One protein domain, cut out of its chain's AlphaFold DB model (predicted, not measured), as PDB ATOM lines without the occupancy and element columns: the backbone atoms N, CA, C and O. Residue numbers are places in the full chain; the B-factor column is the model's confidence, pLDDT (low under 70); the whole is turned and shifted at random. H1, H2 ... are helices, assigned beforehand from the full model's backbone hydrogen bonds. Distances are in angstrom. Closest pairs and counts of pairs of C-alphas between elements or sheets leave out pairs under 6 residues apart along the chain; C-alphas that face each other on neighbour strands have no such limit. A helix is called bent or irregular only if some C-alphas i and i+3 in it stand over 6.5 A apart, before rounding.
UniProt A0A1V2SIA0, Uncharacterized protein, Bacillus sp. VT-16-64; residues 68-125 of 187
ATOM      1  N   GLY A  68       0.018 -44.395   9.834       51.97
ATOM      2  CA  GLY A  68      -0.358 -45.799  10.000       51.97
ATOM      3  C   GLY A  68       0.564 -46.646  10.886       51.97
ATOM      4  O   GLY A  68       0.102 -47.652  11.396       51.97
ATOM      5  N   GLY A  69       1.826 -46.275  11.141       63.25
ATOM      6  CA  GLY A  69       2.722 -47.115  11.964       63.25
ATOM      7  C   GLY A  69       2.396 -47.074  13.462       63.25
ATOM      8  O   GLY A  69       2.373 -48.095  14.141       63.25
ATOM      9  N   PHE A  70       2.079 -45.883  13.972       64.75
ATOM     10  CA  PHE A  70       1.686 -45.686  15.368       64.75
ATOM     11  C   PHE A  70       0.257 -46.170  15.627       64.75
ATOM     12  O   PHE A  70       0.022 -46.871  16.605       64.75
ATOM     13  N   LEU A  71      -0.685 -45.849  14.730       70.25
ATOM     14  CA  LEU A  71      -2.082 -46.268  14.865       70.25
ATOM     15  C   LEU A  71      -2.237 -47.784  14.720       70.25
ATOM     16  O   LEU A  71      -2.952 -48.388  15.507       70.25
ATOM     17  N   GLN A  72      -1.517 -48.429  13.799       71.56
ATOM     18  CA  GLN A  72      -1.573 -49.885  13.652       71.56
ATOM     19  C   GLN A  72      -0.895 -50.621  14.816       71.56
ATOM     20  O   GLN A  72      -1.353 -51.693  15.210       71.56
ATOM     21  N   ASN A  73       0.127 -50.025  15.436       66.62
ATOM     22  CA  ASN A  73       0.667 -50.504  16.709       66.62
ATOM     23  C   ASN A  73      -0.284 -50.221  17.890       66.62
ATOM     24  O   ASN A  73      -0.286 -50.971  18.855       66.62
ATOM     25  N   LEU A  74      -1.124 -49.188  17.854       69.31
ATOM     26  CA  LEU A  74      -2.110 -48.947  18.917       69.31
ATOM     27  C   LEU A  74      -3.350 -49.848  18.780       69.31
ATOM     28  O   LEU A  74      -3.942 -50.244  19.777       69.31
ATOM     29  N   MET A  75      -3.718 -50.201  17.547       73.38
ATOM     30  CA  MET A  75      -4.841 -51.088  17.229       73.38
ATOM     31  C   MET A  75      -4.511 -52.579  17.404       73.38
ATOM     32  O   MET A  75      -5.419 -53.406  17.406       73.38
ATOM     33  N   ASN A  76      -3.233 -52.938  17.563       76.12
ATOM     34  CA  ASN A  76      -2.823 -54.297  17.903       76.12
ATOM     35  C   ASN A  76      -2.806 -54.485  19.436       76.12
ATOM     36  O   ASN A  76      -2.065 -53.782  20.129       76.12
ATOM     37  N   PRO A  77      -3.556 -55.454  19.996       68.75
ATOM     38  CA  PRO A  77      -3.694 -55.616  21.448       68.75
ATOM     39  C   PRO A  77      -2.375 -55.967  22.160       68.75
ATOM     40  O   PRO A  77      -2.193 -55.623  23.326       68.75
ATOM     41  N   GLY A  78      -1.414 -56.587  21.462       74.94
ATOM     42  CA  GLY A  78      -0.094 -56.922  22.020       74.94
ATOM     43  C   GLY A  78       0.844 -55.720  22.203       74.94
ATOM     44  O   GLY A  78       1.725 -55.731  23.064       74.94
ATOM     45  N   SER A  79       0.654 -54.646  21.441       68.88
ATOM     46  CA  SER A  79       1.522 -53.462  21.471       68.88
ATOM     47  C   SER A  79       1.058 -52.402  22.469       68.88
ATOM     48  O   SER A  79       1.884 -51.602  22.905       68.88
ATOM     49  N   ILE A  80      -0.191 -52.454  22.947       70.88
ATOM     50  CA  ILE A  80      -0.693 -51.621  24.060       70.88
ATOM     51  C   ILE A  80       0.127 -51.867  25.338       70.88
ATOM     52  O   ILE A  80       0.484 -50.931  26.053       70.88
ATOM     53  N   HIS A  81       0.516 -53.118  25.589       76.44
ATOM     54  CA  HIS A  81       1.381 -53.464  26.717       76.44
ATOM     55  C   HIS A  81       2.795 -52.873  26.566       76.44
ATOM     56  O   HIS A  81       3.399 -52.391  27.524       76.44
ATOM     57  N   SER A  82       3.306 -52.832  25.331       69.44
ATOM     58  CA  SER A  82       4.580 -52.180  25.007       69.44
ATOM     59  C   SER A  82       4.492 -50.655  25.116       69.44
ATOM     60  O   SER A  82       5.480 -50.018  25.468       69.44
ATOM     61  N   PHE A  83       3.321 -50.055  24.877       72.25
ATOM     62  CA  PHE A  83       3.075 -48.636  25.130       72.25
ATOM     63  C   PHE A  83       3.143 -48.307  26.617       72.25
ATOM     64  O   PHE A  83       3.838 -47.368  26.977       72.25
ATOM     65  N   LEU A  84       2.505 -49.094  27.484       77.94
ATOM     66  CA  LEU A  84       2.539 -48.862  28.934       77.94
ATOM     67  C   LEU A  84       3.948 -48.991  29.528       77.94
ATOM     68  O   LEU A  84       4.304 -48.227  30.419       77.94
ATOM     69  N   ASN A  85       4.778 -49.889  28.993       75.88
ATOM     70  CA  ASN A  85       6.190 -49.974  29.376       75.88
ATOM     71  C   ASN A  85       7.046 -48.820  28.812       75.88
ATOM     72  O   ASN A  85       8.085 -48.498  29.381       75.88
ATOM     73  N   ASN A  86       6.616 -48.160  27.730       71.00
ATOM     74  CA  ASN A  86       7.363 -47.088  27.059       71.00
ATOM     75  C   ASN A  86       6.770 -45.675  27.247       71.00
ATOM     76  O   ASN A  86       7.360 -44.704  26.775       71.00
ATOM     77  N   THR A  87       5.650 -45.491  27.955       71.62
ATOM     78  CA  THR A  87       5.046 -44.164  28.223       71.62
ATOM     79  C   THR A  87       5.965 -43.255  29.035       71.62
ATOM     80  O   THR A  87       5.950 -42.040  28.852       71.62
ATOM     81  N   GLN A  88       6.838 -43.823  29.870       79.56
ATOM     82  CA  GLN A  88       7.895 -43.066  30.547       79.56
ATOM     83  C   GLN A  88       8.890 -42.449  29.551       79.56
ATOM     84  O   GLN A  88       9.360 -41.328  29.745       79.56
ATOM     85  N   GLN A  89       9.172 -43.156  28.453       72.50
ATOM     86  CA  GLN A  89       9.987 -42.653  27.352       72.50
ATOM     87  C   GLN A  89       9.223 -41.584  26.559       72.50
ATOM     88  O   GLN A  89       9.820 -40.591  26.159       72.50
ATOM     89  N   VAL A  90       7.900 -41.734  26.403       75.56
ATOM     90  CA  VAL A  90       7.025 -40.734  25.764       75.56
ATOM     91  C   VAL A  90       7.010 -39.415  26.538       75.56
ATOM     92  O   VAL A  90       7.055 -38.356  25.925       75.56
ATOM     93  N   LEU A  91       7.022 -39.446  27.872       77.19
ATOM     94  CA  LEU A  91       7.134 -38.234  28.699       77.19
ATOM     95  C   LEU A  91       8.457 -37.487  28.470       77.19
ATOM     96  O   LEU A  91       8.473 -36.258  28.436       77.19
ATOM     97  N   LYS A  92       9.557 -38.219  28.261       73.38
ATOM     98  CA  LYS A  92      10.873 -37.636  27.950       73.38
ATOM     99  C   LYS A  92      10.962 -37.134  26.510       73.38
ATOM    100  O   LYS A  92      11.537 -36.079  26.266       73.38
ATOM    101  N   THR A  93      10.367 -37.839  25.550       68.69
ATOM    102  CA  THR A  93      10.361 -37.402  24.146       68.69
ATOM    103  C   THR A  93       9.361 -36.278  23.895       68.69
ATOM    104  O   THR A  93       9.629 -35.446  23.034       68.69
ATOM    105  N   ALA A  94       8.289 -36.166  24.692       68.62
ATOM    106  CA  ALA A  94       7.317 -35.065  24.675       68.62
ATOM    107  C   ALA A  94       7.975 -33.681  24.807       68.62
ATOM    108  O   ALA A  94       7.569 -32.739  24.129       68.62
ATOM    109  N   GLN A  95       9.040 -33.567  25.608       67.75
ATOM    110  CA  GLN A  95       9.813 -32.327  25.757       67.75
ATOM    111  C   GLN A  95      10.540 -31.915  24.462       67.75
ATOM    112  O   GLN A  95      10.817 -30.736  24.256       67.75
ATOM    113  N   GLN A  96      10.803 -32.864  23.560       61.97
ATOM    114  CA  GLN A  96      11.552 -32.669  22.317       61.97
ATOM    115  C   GLN A  96      10.645 -32.461  21.083       61.97
ATOM    116  O   GLN A  96      11.118 -32.024  20.036       61.97
ATOM    117  N   ILE A  97       9.335 -32.711  21.202       56.41
ATOM    118  CA  ILE A  97       8.330 -32.536  20.126       56.41
ATOM    119  C   ILE A  97       7.799 -31.090  20.043       56.41
ATOM    120  O   ILE A  97       7.029 -30.767  19.141       56.41
ATOM    121  N   GLY A  98       8.230 -30.196  20.943       70.75
ATOM    122  CA  GLY A  98       7.817 -28.785  21.003       70.75
ATOM    123  C   GLY A  98       7.871 -28.019  19.667       70.75
ATOM    124  O   GLY A  98       6.857 -27.440  19.273       70.75
ATOM    125  N   PRO A  99       8.987 -28.039  18.911       69.00
ATOM    126  CA  PRO A  99       9.074 -27.341  17.622       69.00
ATOM    127  C   PRO A  99       8.331 -28.049  16.473       69.00
ATOM    128  O   PRO A  99       8.084 -27.444  15.433       69.00
ATOM    129  N   LEU A 100       7.922 -29.310  16.646       65.94
ATOM    130  CA  LEU A 100       7.241 -30.086  15.602       65.94
ATOM    131  C   LEU A 100       5.729 -29.833  15.578       65.94
ATOM    132  O   LEU A 100       5.116 -29.898  14.516       65.94
ATOM    133  N   VAL A 101       5.120 -29.464  16.708       68.94
ATOM    134  CA  VAL A 101       3.686 -29.114  16.774       68.94
ATOM    135  C   VAL A 101       3.360 -27.870  15.935       68.94
ATOM    136  O   VAL A 101       2.238 -27.726  15.465       68.94
ATOM    137  N   GLN A 102       4.332 -26.997  15.661       75.94
ATOM    138  CA  GLN A 102       4.131 -25.850  14.765       75.94
ATOM    139  C   GLN A 102       4.059 -26.261  13.288       75.94
ATOM    140  O   GLN A 102       3.289 -25.685  12.525       75.94
ATOM    141  N   GLN A 103       4.818 -27.284  12.891       66.00
ATOM    142  CA  GLN A 103       4.898 -27.746  11.501       66.00
ATOM    143  C   GLN A 103       3.884 -28.852  11.184       66.00
ATOM    144  O   GLN A 103       3.400 -28.948  10.061       66.00
ATOM    145  N   TYR A 104       3.501 -29.645  12.184       69.56
ATOM    146  CA  TYR A 104       2.490 -30.700  12.066       69.56
ATOM    147  C   TYR A 104       1.157 -30.347  12.751       69.56
ATOM    148  O   TYR A 104       0.203 -31.119  12.694       69.56
ATOM    149  N   GLY A 105       1.047 -29.146  13.325       86.44
ATOM    150  CA  GLY A 105      -0.194 -28.551  13.836       86.44
ATOM    151  C   GLY A 105      -1.339 -28.510  12.814       86.44
ATOM    152  O   GLY A 105      -2.469 -28.860  13.159       86.44
ATOM    153  N   PRO A 106      -1.088 -28.163  11.537       81.38
ATOM    154  CA  PRO A 106      -2.114 -28.229  10.498       81.38
ATOM    155  C   PRO A 106      -2.677 -29.641  10.275       81.38
ATOM    156  O   PRO A 106      -3.850 -29.781   9.940       81.38
ATOM    157  N   LEU A 107      -1.886 -30.697  10.509       82.56
ATOM    158  CA  LEU A 107      -2.354 -32.078  10.344       82.56
ATOM    159  C   LEU A 107      -3.309 -32.489  11.465       82.56
ATOM    160  O   LEU A 107      -4.354 -33.076  11.192       82.56
ATOM    161  N   VAL A 108      -2.994 -32.134  12.716       86.94
ATOM    162  CA  VAL A 108      -3.876 -32.435  13.856       86.94
ATOM    163  C   VAL A 108      -5.196 -31.654  13.808       86.94
ATOM    164  O   VAL A 108      -6.211 -32.169  14.270       86.94
ATOM    165  N   ARG A 109      -5.240 -30.473  13.170       87.75
ATOM    166  CA  ARG A 109      -6.494 -29.721  12.947       87.75
ATOM    167  C   ARG A 109      -7.482 -30.422  12.008       87.75
ATOM    168  O   ARG A 109      -8.675 -30.167  12.114       87.75
ATOM    169  N   ASN A 110      -7.008 -31.319  11.142       84.50
ATOM    170  CA  ASN A 110      -7.844 -32.068  10.196       84.50
ATOM    171  C   ASN A 110      -8.240 -33.465  10.700       84.50
ATOM    172  O   ASN A 110      -9.037 -34.157  10.064       84.50
ATOM    173  N   LEU A 111      -7.739 -33.881  11.867       91.88
ATOM    174  CA  LEU A 111      -8.133 -35.147  12.487       91.88
ATOM    175  C   LEU A 111      -9.637 -35.274  12.781       91.88
ATOM    176  O   LEU A 111     -10.144 -36.381  12.606       91.88
ATOM    177  N   PRO A 112     -10.391 -34.216  13.149       86.94
ATOM    178  CA  PRO A 112     -11.838 -34.328  13.324       86.94
ATOM    179  C   PRO A 112     -12.550 -34.830  12.061       86.94
ATOM    180  O   PRO A 112     -13.454 -35.656  12.153       86.94
ATOM    181  N   ALA A 113     -12.115 -34.395  10.874       90.56
ATOM    182  CA  ALA A 113     -12.681 -34.853   9.606       90.56
ATOM    183  C   ALA A 113     -12.373 -36.336   9.350       90.56
ATOM    184  O   ALA A 113     -13.266 -37.103   8.997       90.56
ATOM    185  N   MET A 114     -11.135 -36.767   9.608       88.44
ATOM    186  CA  MET A 114     -10.750 -38.179   9.506       88.44
ATOM    187  C   MET A 114     -11.496 -39.059  10.510       88.44
ATOM    188  O   MET A 114     -11.866 -40.184  10.187       88.44
ATOM    189  N   TRP A 115     -11.762 -38.553  11.713       90.50
ATOM    190  CA  TRP A 115     -12.539 -39.278  12.713       90.50
ATOM    191  C   TRP A 115     -14.003 -39.442  12.294       90.50
ATOM    192  O   TRP A 115     -14.573 -40.514  12.489       90.50
ATOM    193  N   LYS A 116     -14.589 -38.427  11.645       90.25
ATOM    194  CA  LYS A 116     -15.925 -38.521  11.040       90.25
ATOM    195  C   LYS A 116     -15.965 -39.552   9.910       90.25
ATOM    196  O   LYS A 116     -16.894 -40.345   9.893       90.25
ATOM    197  N   LEU A 117     -14.952 -39.598   9.040       88.75
ATOM    198  CA  LEU A 117     -14.828 -40.612   7.978       88.75
ATOM    199  C   LEU A 117     -14.621 -42.028   8.531       88.75
ATOM    200  O   LEU A 117     -15.188 -42.992   8.029       88.75
ATOM    201  N   TYR A 118     -13.822 -42.165   9.590       87.19
ATOM    202  CA  TYR A 118     -13.645 -43.436  10.287       87.19
ATOM    203  C   TYR A 118     -14.956 -43.906  10.923       87.19
ATOM    204  O   TYR A 118     -15.315 -45.072  10.789       87.19
ATOM    205  N   LYS A 119     -15.692 -42.997  11.580       88.19
ATOM    206  CA  LYS A 119     -17.019 -43.296  12.123       88.19
ATOM    207  C   LYS A 119     -18.012 -43.630  11.020       88.19
ATOM    208  O   LYS A 119     -18.693 -44.621  11.202       88.19
ATOM    209  N   SER A 120     -18.051 -42.893   9.904       83.62
ATOM    210  CA  SER A 120     -18.971 -43.168   8.792       83.62
ATOM    211  C   SER A 120     -18.697 -44.530   8.159       83.62
ATOM    212  O   SER A 120     -19.610 -45.323   8.007       83.62
ATOM    213  N   PHE A 121     -17.426 -44.856   7.903       82.62
ATOM    214  CA  PHE A 121     -17.026 -46.164   7.378       82.62
ATOM    215  C   PHE A 121     -17.327 -47.312   8.358       82.62
ATOM    216  O   PHE A 121     -17.705 -48.402   7.944       82.62
ATOM    217  N   LYS A 122     -17.184 -47.070   9.669       75.44
ATOM    218  CA  LYS A 122     -17.540 -48.029  10.726       75.44
ATOM    219  C   LYS A 122     -19.061 -48.174  10.879       75.44
ATOM    220  O   LYS A 122     -19.534 -49.285  11.078       75.44
ATOM    221  N   SER A 123     -19.823 -47.089  10.761       64.06
ATOM    222  CA  SER A 123     -21.289 -47.098  10.810       64.06
ATOM    223  C   SER A 123     -21.932 -47.598   9.515       64.06
ATOM    224  O   SER A 123     -23.066 -48.048   9.547       64.06
ATOM    225  N   ASP A 124     -21.216 -47.573   8.388       58.56
ATOM    226  CA  ASP A 124     -21.624 -48.270   7.161       58.56
ATOM    227  C   ASP A 124     -21.430 -49.795   7.294       58.56
ATOM    228  O   ASP A 124     -22.128 -50.563   6.635       58.56
ATOM    229  N   SER A 125     -20.513 -50.251   8.163       58.31
ATOM    230  CA  SER A 125     -20.365 -51.677   8.514       58.31
ATOM    231  C   SER A 125     -21.250 -52.143   9.678       58.31
ATOM    232  O   SER A 125     -21.498 -53.338   9.794       58.31
TER     233      SER A 125
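Overview. This is residues 68 to 125 of the 187 residues of an uncharacterized protein of Bacillus sp. VT-16-64 (UniProt A0A1V2SIA0). Four helices follow one another in single file round a large open C, flat and with an empty middle: the short H1 is tucked in at one end, the kinked H2 and then H3 make the curve, and H4 is a straight arm at the other end. H1 and H2 make a corner at their link, while residues 84 to 125 stand free, with no other part of the domain packed on them. The printed part has 58 residues with four named helices, in the order H1, H2, H3, H4, and no named strand, and its class is all helix. The whole is loose, with a radius of gyration of the C-alphas of 14.6 A, and the C-alphas span 40 by 32 by 13 A.

Along the chain. H1 covers residues 68 to 75, from C-alpha 68 at (-0.358, -45.799, 10.000), and is 10.0 A long from first to last C-alpha. H2, the longest helix by residues, covers residues 77 to 94 and measures 23.5 A; C-alpha 94 is at (7.317, -35.065, 24.675). It is irregular, with C-alphas 85 and 88 7.2 A apart, and has a kink of 63 degrees near residue 88. H3 covers residues 100 to 109 and measures 14.0 A; it is irregular too, with C-alphas 103 and 106 7.1 A apart. H4 covers residues 111 to 125, measures 20.9 A and ends with C-alpha 125 at (-20.365, -51.677, 8.514).

Arrangement. H1 and H2 only just touch, and only at the corner by their link, with 3 pairs of C-alphas within 8 A. The closest C-alphas are those of Asn 73 and Ser 79, 5.7 A apart, and H2 touches H1 with residues 79 to 80 alone. Their lines stand at a steep tilt of 59 degrees, opposite ways. H2 and H3 are apart. H3 and H4 meet only through their link, Asn 110. H1 is apart from H3 and from H4, and H2 is apart from H4. In H1 and H4 every O i to N i+4 pair is within hydrogen-bond range; in H2 10 of 14 are, and in H3 4 of 6.

Size, cuts and confidence. The two C-alphas farthest apart are those of Lys 92 and Asp 124, at 40.0 A, and the first and last printed C-alphas, of Gly 68 and Ser 125, are 20.9 A apart. The printed part has no cut. The links from H1 to H2, from H2 to H3 and from H3 to H4 are tight, the one from H2 to H3 having 5 residues. The mean pLDDT of the printed part is 74.6, and 21 residues are under 70, among them residues 68 to 70, 93 to 97 and 123 to 125.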